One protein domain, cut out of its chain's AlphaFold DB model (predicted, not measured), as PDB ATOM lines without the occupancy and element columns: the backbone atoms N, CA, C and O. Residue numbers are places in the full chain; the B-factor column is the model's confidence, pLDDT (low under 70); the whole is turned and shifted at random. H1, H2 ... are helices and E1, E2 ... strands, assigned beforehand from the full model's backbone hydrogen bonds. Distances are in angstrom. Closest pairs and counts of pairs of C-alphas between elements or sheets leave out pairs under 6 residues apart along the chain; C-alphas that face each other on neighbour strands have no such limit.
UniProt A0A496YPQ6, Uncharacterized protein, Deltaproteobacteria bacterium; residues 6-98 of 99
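What this domain is: This is residues 6 to 98 of the 99 residues of an uncharacterized protein of Deltaproteobacteria bacterium (UniProt A0A496YPQ6). A small head, the sheet E2 E1 E3 with the short helix H1 over one face, is followed by the small hairpin E4 and E5 and then by the long helix H2, an arm whose far part sticks out at residues 84 to 96. The arm makes much of the length. The printed part has 93 residues, in the order E1 E2 H1 E3 E4 E5 H2, with both sheets antiparallel and the class mixed, helices and strands. It is extended, with a radius of gyration of the C-alphas of 19.1 A and spans of 69 by 22 by 18 A.

Where its parts are: E1 is residues 9 to 12, beginning at C-alpha 9 (94.841, -27.623, 0.866), and E2 is 15 to 18. H1 is 19 to 25, E3 is 33 to 35, E4 is 53 to 57, 13.4 A long, and E5 is 64 to 66. H2 is 72 to 96, 36.7 A long, ending at C-alpha 96 (96.507, 10.870, 29.295).

How they stand to each other: E1 is the inner strand; N 10 and O 17 are 2.8 A apart in its hairpin with E2, and N 11 and O 34 are 2.7 A apart towards E3. H1 is on this sheet at a height of 8.1 A, over E2 and only just over E1, with 3 C-alphas; its closest C-alphas to E1 are those of Arg 19 and Leu 9, 6.1 A. E2, H1 and E3 form a split strand-helix-strand unit, E1 lying between the two strands, with a right-handed crossover. In the hairpin E4 and E5, N 56 and O 65 are 2.7 A apart. H1 and H2 are apart. In H1 and H2 every O i to N i+4 pair is within hydrogen-bond range.

The domain as a whole: The C-alphas of Thr 30 and Trp 98 are the farthest apart, 69.7 A. The printed part has no cut. The link from E3 to E4, 17 residues, is long. Mean pLDDT of the printed part is 71.5; residues 26 to 30, 38 to 44, 59 to 60 and 67 to 98 are under 70.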
ATOM      1  N   THR A   6      96.868 -25.816   8.586       87.19
ATOM      2  CA  THR A   6      97.578 -25.653   7.315       87.19
ATOM      3  C   THR A   6      97.163 -24.346   6.662       87.19
ATOM      4  O   THR A   6      96.052 -23.876   6.878       87.19
ATOM      5  N   THR A   7      98.027 -23.760   5.842       84.88
ATOM      6  CA  THR A   7      97.684 -22.601   4.999       84.88
ATOM      7  C   THR A   7      97.275 -23.005   3.587       84.88
ATOM      8  O   THR A   7      96.851 -22.169   2.789       84.88
ATOM      9  N   GLU A   8      97.432 -24.287   3.249       86.44
ATOM     10  CA  GLU A   8      97.211 -24.812   1.905       86.44
ATOM     11  C   GLU A   8      96.536 -26.187   1.962       86.44
ATOM     12  O   GLU A   8      96.946 -27.072   2.723       86.44
ATOM     13  N   LEU A   9      95.508 -26.354   1.130       88.00
ATOM     14  CA  LEU A   9      94.841 -27.623   0.866       88.00
ATOM     15  C   LEU A   9      94.820 -27.900  -0.637       88.00
ATOM     16  O   LEU A   9      94.744 -26.985  -1.465       88.00
ATOM     17  N   TYR A  10      94.849 -29.182  -0.970       87.62
ATOM     18  CA  TYR A  10      94.866 -29.696  -2.326       87.62
ATOM     19  C   TYR A  10      93.830 -30.802  -2.469       87.62
ATOM     20  O   TYR A  10      93.651 -31.619  -1.570       87.62
ATOM     21  N   LYS A  11      93.178 -30.836  -3.626       87.69
ATOM     22  CA  LYS A  11      92.389 -31.965  -4.088       87.69
ATOM     23  C   LYS A  11      93.325 -32.923  -4.814       87.69
ATOM     24  O   LYS A  11      93.931 -32.536  -5.813       87.69
ATOM     25  N   VAL A  12      93.456 -34.125  -4.273       87.44
ATOM     26  CA  VAL A  12      94.350 -35.192  -4.732       87.44
ATOM     27  C   VAL A  12      93.487 -36.420  -4.980       87.44
ATOM     28  O   VAL A  12      92.924 -36.962  -4.034       87.44
ATOM     29  N   ASP A  13      93.281 -36.785  -6.247       84.25
ATOM     30  CA  ASP A  13      92.418 -37.910  -6.658       84.25
ATOM     31  C   ASP A  13      91.032 -37.930  -5.963       84.25
ATOM     32  O   ASP A  13      90.479 -38.972  -5.617       84.25
ATOM     33  N   GLY A  14      90.456 -36.741  -5.744       81.31
ATOM     34  CA  GLY A  14      89.144 -36.556  -5.112       81.31
ATOM     35  C   GLY A  14      89.160 -36.343  -3.596       81.31
ATOM     36  O   GLY A  14      88.137 -35.922  -3.064       81.31
ATOM     37  N   ARG A  15      90.297 -36.544  -2.921       86.19
ATOM     38  CA  ARG A  15      90.471 -36.320  -1.474       86.19
ATOM     39  C   ARG A  15      91.047 -34.941  -1.182       86.19
ATOM     40  O   ARG A  15      91.860 -34.433  -1.954       86.19
ATOM     41  N   VAL A  16      90.676 -34.355  -0.049       87.75
ATOM     42  CA  VAL A  16      91.239 -33.092   0.445       87.75
ATOM     43  C   VAL A  16      92.431 -33.371   1.359       87.75
ATOM     44  O   VAL A  16      92.285 -33.938   2.439       87.75
ATOM     45  N   LEU A  17      93.627 -32.945   0.950       89.31
ATOM     46  CA  LEU A  17      94.878 -33.140   1.688       89.31
ATOM     47  C   LEU A  17      95.586 -31.804   1.953       89.31
ATOM     48  O   LEU A  17      95.546 -30.891   1.130       89.31
ATOM     49  N   CYS A  18      96.259 -31.675   3.100       89.88
ATOM     50  CA  CYS A  18      97.194 -30.571   3.332       89.88
ATOM     51  C   CYS A  18      98.487 -30.782   2.548       89.88
ATOM     52  O   CYS A  18      98.796 -31.904   2.159       89.88
ATOM     53  N   ARG A  19      99.266 -29.709   2.383       87.50
ATOM     54  CA  ARG A  19     100.553 -29.719   1.674       87.50
ATOM     55  C   ARG A  19     101.436 -30.924   2.025       87.50
ATOM     56  O   ARG A  19     101.915 -31.605   1.124       87.50
ATOM     57  N   ASP A  20     101.606 -31.211   3.311       87.81
ATOM     58  CA  ASP A  20     102.480 -32.298   3.768       87.81
ATOM     59  C   ASP A  20     101.926 -33.679   3.391       87.81
ATOM     60  O   ASP A  20     102.660 -34.537   2.906       87.81
ATOM     61  N   CYS A  21     100.615 -33.888   3.552       88.38
ATOM     62  CA  CYS A  21      99.952 -35.130   3.151       88.38
ATOM     63  C   CYS A  21      99.920 -35.294   1.626       88.38
ATOM     64  O   CYS A  21     100.048 -36.407   1.132       88.38
ATOM     65  N   THR A  22      99.798 -34.196   0.877       87.12
ATOM     66  CA  THR A  22      99.905 -34.209  -0.583       87.12
ATOM     67  C   THR A  22     101.288 -34.666  -1.021       87.12
ATOM     68  O   THR A  22     101.365 -35.522  -1.889       87.12
ATOM     69  N   TYR A  23     102.373 -34.164  -0.423       84.31
ATOM     70  CA  TYR A  23     103.720 -34.637  -0.764       84.31
ATOM     71  C   TYR A  23     103.957 -36.101  -0.395       84.31
ATOM     72  O   TYR A  23     104.675 -36.783  -1.116       84.31
ATOM     73  N   ALA A  24     103.351 -36.580   0.694       82.31
ATOM     74  CA  ALA A  24     103.444 -37.981   1.090       82.31
ATOM     75  C   ALA A  24     102.695 -38.931   0.135       82.31
ATOM     76  O   ALA A  24     103.113 -40.071  -0.027       82.31
ATOM     77  N   GLU A  25     101.596 -38.487  -0.491       76.44
ATOM     78  CA  GLU A  25     100.829 -39.317  -1.435       76.44
ATOM     79  C   GLU A  25     101.227 -39.108  -2.908       76.44
ATOM     80  O   GLU A  25     101.112 -40.031  -3.712       76.44
ATOM     81  N   ALA A  26     101.739 -37.933  -3.282       68.19
ATOM     82  CA  ALA A  26     102.088 -37.582  -4.663       68.19
ATOM     83  C   ALA A  26     103.430 -38.179  -5.144       68.19
ATOM     84  O   ALA A  26     104.117 -37.577  -5.970       68.19
ATOM     85  N   GLU A  27     103.813 -39.362  -4.657       65.81
ATOM     86  CA  GLU A  27     105.009 -40.079  -5.124       65.81
ATOM     87  C   GLU A  27     104.832 -40.674  -6.537       65.81
ATOM     88  O   GLU A  27     105.819 -40.946  -7.221       65.81
ATOM     89  N   ASN A  28     103.590 -40.830  -7.019       61.19
ATOM     90  CA  ASN A  28     103.290 -41.393  -8.337       61.19
ATOM     91  C   ASN A  28     102.860 -40.323  -9.353       61.19
ATOM     92  O   ASN A  28     101.941 -39.541  -9.123       61.19
ATOM     93  N   ALA A  29     103.477 -40.345 -10.540       59.00
ATOM     94  CA  ALA A  29     103.281 -39.360 -11.613       59.00
ATOM     95  C   ALA A  29     101.853 -39.288 -12.205       59.00
ATOM     96  O   ALA A  29     101.579 -38.436 -13.048       59.00
ATOM     97  N   THR A  30     100.948 -40.182 -11.800       68.62
ATOM     98  CA  THR A  30      99.558 -40.250 -12.276       68.62
ATOM     99  C   THR A  30      98.564 -39.490 -11.400       68.62
ATOM    100  O   THR A  30      97.409 -39.351 -11.795       68.62
ATOM    101  N   THR A  31      98.982 -39.019 -10.228       75.19
ATOM    102  CA  THR A  31      98.094 -38.385  -9.252       75.19
ATOM    103  C   THR A  31      97.703 -36.976  -9.694       75.19
ATOM    104  O   THR A  31      98.559 -36.116  -9.924       75.19
ATOM    105  N   TRP A  32      96.398 -36.709  -9.807       78.25
ATOM    106  CA  TRP A  32      95.912 -35.381 -10.172       78.25
ATOM    107  C   TRP A  32      95.837 -34.490  -8.936       78.25
ATOM    108  O   TRP A  32      95.084 -34.769  -8.003       78.25
ATOM    109  N   VAL A  33      96.599 -33.393  -8.945       83.81
ATOM    110  CA  VAL A  33      96.684 -32.449  -7.825       83.81
ATOM    111  C   VAL A  33      96.182 -31.074  -8.253       83.81
ATOM    112  O   VAL A  33      96.721 -30.454  -9.170       83.81
ATOM    113  N   ARG A  34      95.184 -30.545  -7.540       86.38
ATOM    114  CA  ARG A  34      94.705 -29.165  -7.697       86.38
ATOM    115  C   ARG A  34      94.660 -28.461  -6.352       86.38
ATOM    116  O   ARG A  34      94.064 -28.960  -5.409       86.38
ATOM    117  N   ARG A  35      95.202 -27.246  -6.272       84.94
ATOM    118  CA  ARG A  35      95.040 -26.391  -5.087       84.94
ATOM    119  C   ARG A  35      93.577 -25.961  -4.917       84.94
ATOM    120  O   ARG A  35      92.962 -25.496  -5.880       84.94
ATOM    121  N   ILE A  36      93.053 -26.081  -3.699       82.75
ATOM    122  CA  ILE A  36      91.713 -25.602  -3.333       82.75
ATOM    123  C   ILE A  36      91.754 -24.085  -3.149       82.75
ATOM    124  O   ILE A  36      92.674 -23.558  -2.516       82.75
ATOM    125  N   GLN A  37      90.772 -23.386  -3.723       74.69
ATOM    126  CA  GLN A  37      90.628 -21.942  -3.574       74.69
ATOM    127  C   GLN A  37      89.524 -21.622  -2.556       74.69
ATOM    128  O   GLN A  37      88.345 -21.894  -2.805       74.69
ATOM    129  N   PRO A  38      89.887 -21.013  -1.417       67.56
ATOM    130  CA  PRO A  38      88.934 -20.598  -0.396       67.56
ATOM    131  C   PRO A  38      87.826 -19.705  -0.955       67.56
ATOM    132  O   PRO A  38      88.101 -18.794  -1.732       67.56
ATOM    133  N   GLY A  39      86.576 -19.960  -0.564       62.72
ATOM    134  CA  GLY A  39      85.415 -19.155  -0.963       62.72
ATOM    135  C   GLY A  39      84.846 -19.457  -2.348       62.72
ATOM    136  O   GLY A  39      83.737 -19.025  -2.647       62.72
ATOM    137  N   LYS A  40      85.553 -20.235  -3.175       64.19
ATOM    138  CA  LYS A  40      85.038 -20.728  -4.459       64.19
ATOM    139  C   LYS A  40      84.593 -22.185  -4.383       64.19
ATOM    140  O   LYS A  40      83.618 -22.566  -5.024       64.19
ATOM    141  N   ASP A  41      85.311 -22.979  -3.599       63.84
ATOM    142  CA  ASP A  41      85.027 -24.392  -3.400       63.84
ATOM    143  C   ASP A  41      84.228 -24.553  -2.083       63.84
ATOM    144  O   ASP A  41      84.752 -24.306  -0.996       63.84
ATOM    145  N   ALA A  42      82.941 -24.917  -2.174       58.06
ATOM    146  CA  ALA A  42      82.037 -25.136  -1.030       58.06
ATOM    147  C   ALA A  42      82.202 -26.551  -0.435       58.06
ATOM    148  O   ALA A  42      81.241 -27.305  -0.291       58.06
ATOM    149  N   GLU A  43      83.444 -26.942  -0.160       64.44
ATOM    150  CA  GLU A  43      83.817 -28.281   0.309       64.44
ATOM    151  C   GLU A  43      84.444 -28.220   1.714       64.44
ATOM    152  O   GLU A  43      84.864 -27.147   2.155       64.44
ATOM    153  N   PRO A  44      84.501 -29.346   2.450       62.94
ATOM    154  CA  PRO A  44      85.170 -29.401   3.747       62.94
ATOM    155  C   PRO A  44      86.650 -29.014   3.620       62.94
ATOM    156  O   PRO A  44      87.440 -29.675   2.952       62.94
ATOM    157  N   LEU A  45      87.036 -27.928   4.292       77.50
ATOM    158  CA  LEU A  45      88.384 -27.342   4.240       77.50
ATOM    159  C   LEU A  45      89.268 -27.898   5.356       77.50
ATOM    160  O   LEU A  45      89.934 -27.164   6.092       77.50
ATOM    161  N   VAL A  46      89.245 -29.221   5.472       85.12
ATOM    162  CA  VAL A  46      90.014 -29.984   6.448       85.12
ATOM    163  C   VAL A  46      90.733 -31.096   5.704       85.12
ATOM    164  O   VAL A  46      90.158 -31.752   4.843       85.12
ATOM    165  N   CYS A  47      92.004 -31.312   6.032       88.19
ATOM    166  CA  CYS A  47      92.752 -32.447   5.513       88.19
ATOM    167  C   CYS A  47      92.145 -33.757   6.031       88.19
ATOM    168  O   CYS A  47      92.148 -34.009   7.236       88.19
ATOM    169  N   GLU A  48      91.704 -34.623   5.128       89.00
ATOM    170  CA  GLU A  48      91.087 -35.910   5.462       89.00
ATOM    171  C   GLU A  48      92.072 -36.909   6.088       89.00
ATOM    172  O   GLU A  48      91.663 -37.813   6.809       89.00
ATOM    173  N   ALA A  49      93.377 -36.759   5.835       88.69
ATOM    174  CA  ALA A  49      94.393 -37.678   6.351       88.69
ATOM    175  C   ALA A  49      94.849 -37.340   7.780       88.69
ATOM    176  O   ALA A  49      95.115 -38.237   8.579       88.69
ATOM    177  N   CYS A  50      94.982 -36.053   8.107       88.56
ATOM    178  CA  CYS A  50      95.565 -35.620   9.382       88.56
ATOM    179  C   CYS A  50      94.679 -34.677  10.203       88.56
ATOM    180  O   CYS A  50      95.100 -34.251  11.280       88.56
ATOM    181  N   GLY A  51      93.485 -34.344   9.704       87.69
ATOM    182  CA  GLY A  51      92.542 -33.440  10.359       87.69
ATOM    183  C   GLY A  51      92.995 -31.981  10.388       87.69
ATOM    184  O   GLY A  51      92.473 -31.209  11.182       87.69
ATOM    185  N   ALA A  52      93.999 -31.597   9.588       87.75
ATOM    186  CA  ALA A  52      94.507 -30.231   9.600       87.75
ATOM    187  C   ALA A  52      93.489 -29.249   9.011       87.75
ATOM    188  O   ALA A  52      93.088 -29.394   7.855       87.75
ATOM    189  N   GLU A  53      93.123 -28.234   9.785       85.88
ATOM    190  CA  GLU A  53      92.170 -27.207   9.364       85.88
ATOM    191  C   GLU A  53      92.862 -26.095   8.571       85.88
ATOM    192  O   GLU A  53      93.979 -25.672   8.899       85.88
ATOM    193  N   LEU A  54      92.196 -25.603   7.523       83.25
ATOM    194  CA  LEU A  54      92.720 -24.514   6.709       83.25
ATOM    195  C   LEU A  54      92.616 -23.168   7.430       83.25
ATOM    196  O   LEU A  54      91.518 -22.704   7.749       83.25
ATOM    197  N   ARG A  55      93.759 -22.494   7.578       81.69
ATOM    198  CA  ARG A  55      93.864 -21.102   8.008       81.69
ATOM    199  C   ARG A  55      94.316 -20.201   6.869       81.69
ATOM    200  O   ARG A  55      95.172 -20.562   6.070       81.69
ATOM    201  N   ILE A  56      93.753 -19.005   6.810       76.75
ATOM    202  CA  ILE A  56      93.953 -18.038   5.736       76.75
ATOM    203  C   ILE A  56      94.295 -16.701   6.362       76.75
ATOM    204  O   ILE A  56      93.742 -16.318   7.394       76.75
ATOM    205  N   PHE A  57      95.238 -16.010   5.733       75.31
ATOM    206  CA  PHE A  57      95.602 -14.659   6.113       75.31
ATOM    207  C   PHE A  57      94.433 -13.711   5.843       75.31
ATOM    208  O   PHE A  57      93.972 -13.597   4.706       75.31
ATOM    209  N   CYS A  58      93.966 -13.029   6.881       73.31
ATOM    210  CA  CYS A  58      92.977 -11.976   6.749       73.31
ATOM    211  C   CYS A  58      93.706 -10.638   6.538       73.31
ATOM    212  O   CYS A  58      94.431 -10.193   7.432       73.31
ATOM    213  N   PRO A  59      93.519  -9.972   5.384       65.19
ATOM    214  CA  PRO A  59      94.197  -8.712   5.097       65.19
ATOM    215  C   PRO A  59      93.704  -7.548   5.963       65.19
ATOM    216  O   PRO A  59      94.381  -6.531   6.022       65.19
ATOM    217  N   ASN A  60      92.552  -7.691   6.627       68.06
ATOM    218  CA  ASN A  60      91.957  -6.625   7.425       68.06
ATOM    219  C   ASN A  60      92.540  -6.555   8.847       68.06
ATOM    220  O   ASN A  60      92.912  -5.488   9.315       68.06
ATOM    221  N   CYS A  61      92.681  -7.702   9.517       72.25
ATOM    222  CA  CYS A  61      93.248  -7.776  10.868       72.25
ATOM    223  C   CYS A  61      94.731  -8.189  10.903       72.25
ATOM    224  O   CYS A  61      95.337  -8.220  11.973       72.25
ATOM    225  N   GLY A  62      95.312  -8.590   9.764       73.12
ATOM    226  CA  GLY A  62      96.703  -9.043   9.667       73.12
ATOM    227  C   GLY A  62      96.995 -10.405  10.313       73.12
ATOM    228  O   GLY A  62      98.161 -10.753  10.491       73.12
ATOM    229  N   ASN A  63      95.970 -11.186  10.668       77.94
ATOM    230  CA  ASN A  63      96.104 -12.472  11.363       77.94
ATOM    231  C   ASN A  63      95.634 -13.662  10.505       77.94
ATOM    232  O   ASN A  63      94.891 -13.506   9.537       77.94
ATOM    233  N   PHE A  64      96.057 -14.880  10.867       76.44
ATOM    234  CA  PHE A  64      95.581 -16.121  10.240       76.44
ATOM    235  C   PHE A  64      94.344 -16.669  10.960       76.44
ATOM    236  O   PHE A  64      94.414 -17.084  12.120       76.44
ATOM    237  N   HIS A  65      93.227 -16.768  10.247       73.31
ATOM    238  CA  HIS A  65      91.954 -17.282  10.764       73.31
ATOM    239  C   HIS A  65      91.565 -18.571  10.054       73.31
ATOM    240  O   HIS A  65      92.032 -18.812   8.946       73.31
ATOM    241  N   LEU A  66      90.713 -19.396  10.667       73.75
ATOM    242  CA  LEU A  66      90.038 -20.472   9.932       73.75
ATOM    243  C   LEU A  66      89.302 -19.889   8.720       73.75
ATOM    244  O   LEU A  66      88.965 -18.704   8.734       73.75
ATOM    245  N   ASN A  67      89.142 -20.689   7.659       68.56
ATOM    246  CA  ASN A  67      88.731 -20.183   6.349       68.56
ATOM    247  C   ASN A  67      87.582 -19.147   6.439       68.56
ATOM    248  O   ASN A  67      86.463 -19.535   6.773       68.56
ATOM    249  N   PRO A  68      87.837 -17.869   6.078       56.19
ATOM    250  CA  PRO A  68      86.876 -16.772   6.120       56.19
ATOM    251  C   PRO A  68      85.537 -17.080   5.473       56.19
ATOM    252  O   PRO A  68      84.512 -16.625   5.955       56.19
ATOM    253  N   ALA A  69      85.531 -17.863   4.391       56.03
ATOM    254  CA  ALA A  69      84.316 -18.181   3.651       56.03
ATOM    255  C   ALA A  69      83.316 -19.041   4.440       56.03
ATOM    256  O   ALA A  69      82.137 -19.046   4.101       56.03
ATOM    257  N   LEU A  70      83.771 -19.771   5.463       55.75
ATOM    258  CA  LEU A  70      82.897 -20.561   6.334       55.75
ATOM    259  C   LEU A  70      82.359 -19.757   7.524       55.75
ATOM    260  O   LEU A  70      81.435 -20.226   8.178       55.75
ATOM    261  N   ASP A  71      82.916 -18.575   7.801       60.75
ATOM    262  CA  ASP A  71      82.606 -17.801   9.006       60.75
ATOM    263  C   ASP A  71      82.645 -16.285   8.743       60.75
ATOM    264  O   ASP A  71      83.242 -15.497   9.481       60.75
ATOM    265  N   LEU A  72      82.052 -15.881   7.611       53.75
ATOM    266  CA  LEU A  72      82.052 -14.494   7.132       53.75
ATOM    267  C   LEU A  72      81.438 -13.534   8.162       53.75
ATOM    268  O   LEU A  72      81.947 -12.428   8.333       53.75
ATOM    269  N   ASP A  73      80.396 -13.969   8.873       55.22
ATOM    270  CA  ASP A  73      79.686 -13.150   9.859       55.22
ATOM    271  C   ASP A  73      80.517 -12.926  11.132       55.22
ATOM    272  O   ASP A  73      80.686 -11.782  11.563       55.22
ATOM    273  N   LEU A  74      81.119 -13.977  11.706       58.09
ATOM    274  CA  LEU A  74      81.971 -13.839  12.893       58.09
ATOM    275  C   LEU A  74      83.235 -13.033  12.576       58.09
ATOM    276  O   LEU A  74      83.732 -12.282  13.417       58.09
ATOM    277  N   GLN A  75      83.753 -13.157  11.355       59.53
ATOM    278  CA  GLN A  75      84.973 -12.479  10.940       59.53
ATOM    279  C   GLN A  75      84.739 -11.005  10.583       59.53
ATOM    280  O   GLN A  75      85.566 -10.165  10.946       59.53
ATOM    281  N   ALA A  76      83.606 -10.666   9.957       59.84
ATOM    282  CA  ALA A  76      83.171  -9.277   9.808       59.84
ATOM    283  C   ALA A  76      83.030  -8.609  11.183       59.84
ATOM    284  O   ALA A  76      83.497  -7.489  11.382       59.84
ATOM    285  N   GLN A  77      82.479  -9.329  12.160       62.06
ATOM    286  CA  GLN A  77      82.296  -8.822  13.515       62.06
ATOM    287  C   GLN A  77      83.625  -8.637  14.269       62.06
ATOM    288  O   GLN A  77      83.851  -7.578  14.847       62.06
ATOM    289  N   GLN A  78      84.554  -9.596  14.183       61.12
ATOM    290  CA  GLN A  78      85.888  -9.483  14.795       61.12
ATOM    291  C   GLN A  78      86.731  -8.352  14.193       61.12
ATOM    292  O   GLN A  78      87.456  -7.666  14.913       61.12
ATOM    293  N   CYS A  79      86.628  -8.144  12.880       61.16
ATOM    294  CA  CYS A  79      87.278  -7.035  12.194       61.16
ATOM    295  C   CYS A  79      86.744  -5.672  12.655       61.16
ATOM    296  O   CYS A  79      87.531  -4.779  12.963       61.16
ATOM    297  N   LEU A  80      85.418  -5.532  12.744       63.88
ATOM    298  CA  LEU A  80      84.765  -4.312  13.229       63.88
ATOM    299  C   LEU A  80      85.105  -4.024  14.698       63.88
ATOM    300  O   LEU A  80      85.320  -2.873  15.076       63.88
ATOM    301  N   ASP A  81      85.181  -5.061  15.535       62.78
ATOM    302  CA  ASP A  81      85.548  -4.904  16.940       62.78
ATOM    303  C   ASP A  81      87.016  -4.465  17.113       62.78
ATOM    304  O   ASP A  81      87.300  -3.665  18.003       62.78
ATOM    305  N   GLN A  82      87.946  -4.912  16.256       56.88
ATOM    306  CA  GLN A  82      89.348  -4.471  16.321       56.88
ATOM    307  C   GLN A  82      89.556  -3.007  15.910       56.88
ATOM    308  O   GLN A  82      90.318  -2.312  16.583       56.88
ATOM    309  N   GLU A  83      88.870  -2.515  14.874       56.56
ATOM    310  CA  GLU A  83      88.876  -1.077  14.545       56.56
ATOM    311  C   GLU A  83      88.302  -0.240  15.693       56.56
ATOM    312  O   GLU A  83      88.832   0.820  16.024       56.56
ATOM    313  N   ARG A  84      87.244  -0.724  16.359       56.59
ATOM    314  CA  ARG A  84      86.669  -0.021  17.513       56.59
ATOM    315  C   ARG A  84      87.662   0.073  18.674       56.59
ATOM    316  O   ARG A  84      87.789   1.137  19.277       56.59
ATOM    317  N   ILE A  85      88.382  -1.012  18.966       56.47
ATOM    318  CA  ILE A  85      89.371  -1.059  20.053       56.47
ATOM    319  C   ILE A  85      90.577  -0.152  19.761       56.47
ATOM    320  O   ILE A  85      91.057   0.506  20.682       56.47
ATOM    321  N   SER A  86      91.061  -0.070  18.513       56.41
ATOM    322  CA  SER A  86      92.199   0.807  18.187       56.41
ATOM    323  C   SER A  86      91.846   2.289  18.335       56.41
ATOM    324  O   SER A  86      92.616   3.041  18.929       56.41
ATOM    325  N   ILE A  87      90.647   2.694  17.901       56.94
ATOM    326  CA  ILE A  87      90.147   4.067  18.062       56.94
ATOM    327  C   ILE A  87      90.000   4.425  19.547       56.94
ATOM    328  O   ILE A  87      90.344   5.533  19.963       56.94
ATOM    329  N   GLU A  88      89.488   3.509  20.371       57.66
ATOM    330  CA  GLU A  88      89.352   3.750  21.811       57.66
ATOM    331  C   GLU A  88      90.712   3.832  22.519       57.66
ATOM    332  O   GLU A  88      90.884   4.697  23.380       57.66
ATOM    333  N   ALA A  89      91.686   3.006  22.129       55.50
ATOM    334  CA  ALA A  89      93.044   3.042  22.673       55.50
ATOM    335  C   ALA A  89      93.781   4.348  22.324       55.50
ATOM    336  O   ALA A  89      94.343   4.986  23.214       55.50
ATOM    337  N   GLU A  90      93.709   4.805  21.068       56.75
ATOM    338  CA  GLU A  90      94.278   6.097  20.651       56.75
ATOM    339  C   GLU A  90      93.627   7.275  21.385       56.75
ATOM    340  O   GLU A  90      94.297   8.242  21.755       56.75
ATOM    341  N   ARG A  91      92.316   7.190  21.646       54.56
ATOM    342  CA  ARG A  91      91.601   8.221  22.398       54.56
ATOM    343  C   ARG A  91      92.089   8.293  23.846       54.56
ATOM    344  O   ARG A  91      92.320   9.394  24.333       54.56
ATOM    345  N   VAL A  92      92.261   7.160  24.528       58.38
ATOM    346  CA  VAL A  92      92.770   7.125  25.913       58.38
ATOM    347  C   VAL A  92      94.203   7.665  25.994       58.38
ATOM    348  O   VAL A  92      94.465   8.531  26.825       58.38
ATOM    349  N   GLU A  93      95.100   7.260  25.088       57.56
ATOM    350  CA  GLU A  93      96.476   7.784  25.059       57.56
ATOM    351  C   GLU A  93      96.546   9.293  24.782       57.56
ATOM    352  O   GLU A  93      97.445   9.978  25.278       57.56
ATOM    353  N   PHE A  94      95.618   9.829  23.984       55.59
ATOM    354  CA  PHE A  94      95.529  11.267  23.763       55.59
ATOM    355  C   PHE A  94      95.135  12.001  25.049       55.59
ATOM    356  O   PHE A  94      95.781  12.983  25.396       55.59
ATOM    357  N   TYR A  95      94.121  11.531  25.780       53.19
ATOM    358  CA  TYR A  95      93.679  12.197  27.010       53.19
ATOM    359  C   TYR A  95      94.712  12.118  28.146       53.19
ATOM    360  O   TYR A  95      94.893  13.114  28.844       53.19
ATOM    361  N   ASP A  96      95.452  11.015  28.276       54.50
ATOM    362  CA  ASP A  96      96.507  10.870  29.295       54.50
ATOM    363  C   ASP A  96      97.739  11.758  29.040       54.50
ATOM    364  O   ASP A  96      98.478  12.065  29.970       54.50
ATOM    365  N   LYS A  97      97.978  12.213  27.802       55.16
ATOM    366  CA  LYS A  97      99.080  13.145  27.484       55.16
ATOM    367  C   LYS A  97      98.774  14.612  27.800       55.16
ATOM    368  O   LYS A  97      99.691  15.432  27.746       55.16
ATOM    369  N   TRP A  98      97.515  14.955  28.078       54.81
ATOM    370  CA  TRP A  98      97.060  16.332  28.324       54.81
ATOM    371  C   TRP A  98      96.513  16.560  29.749       54.81
ATOM    372  O   TRP A  98      95.966  17.632  30.016       54.81
TER     373      TRP A  98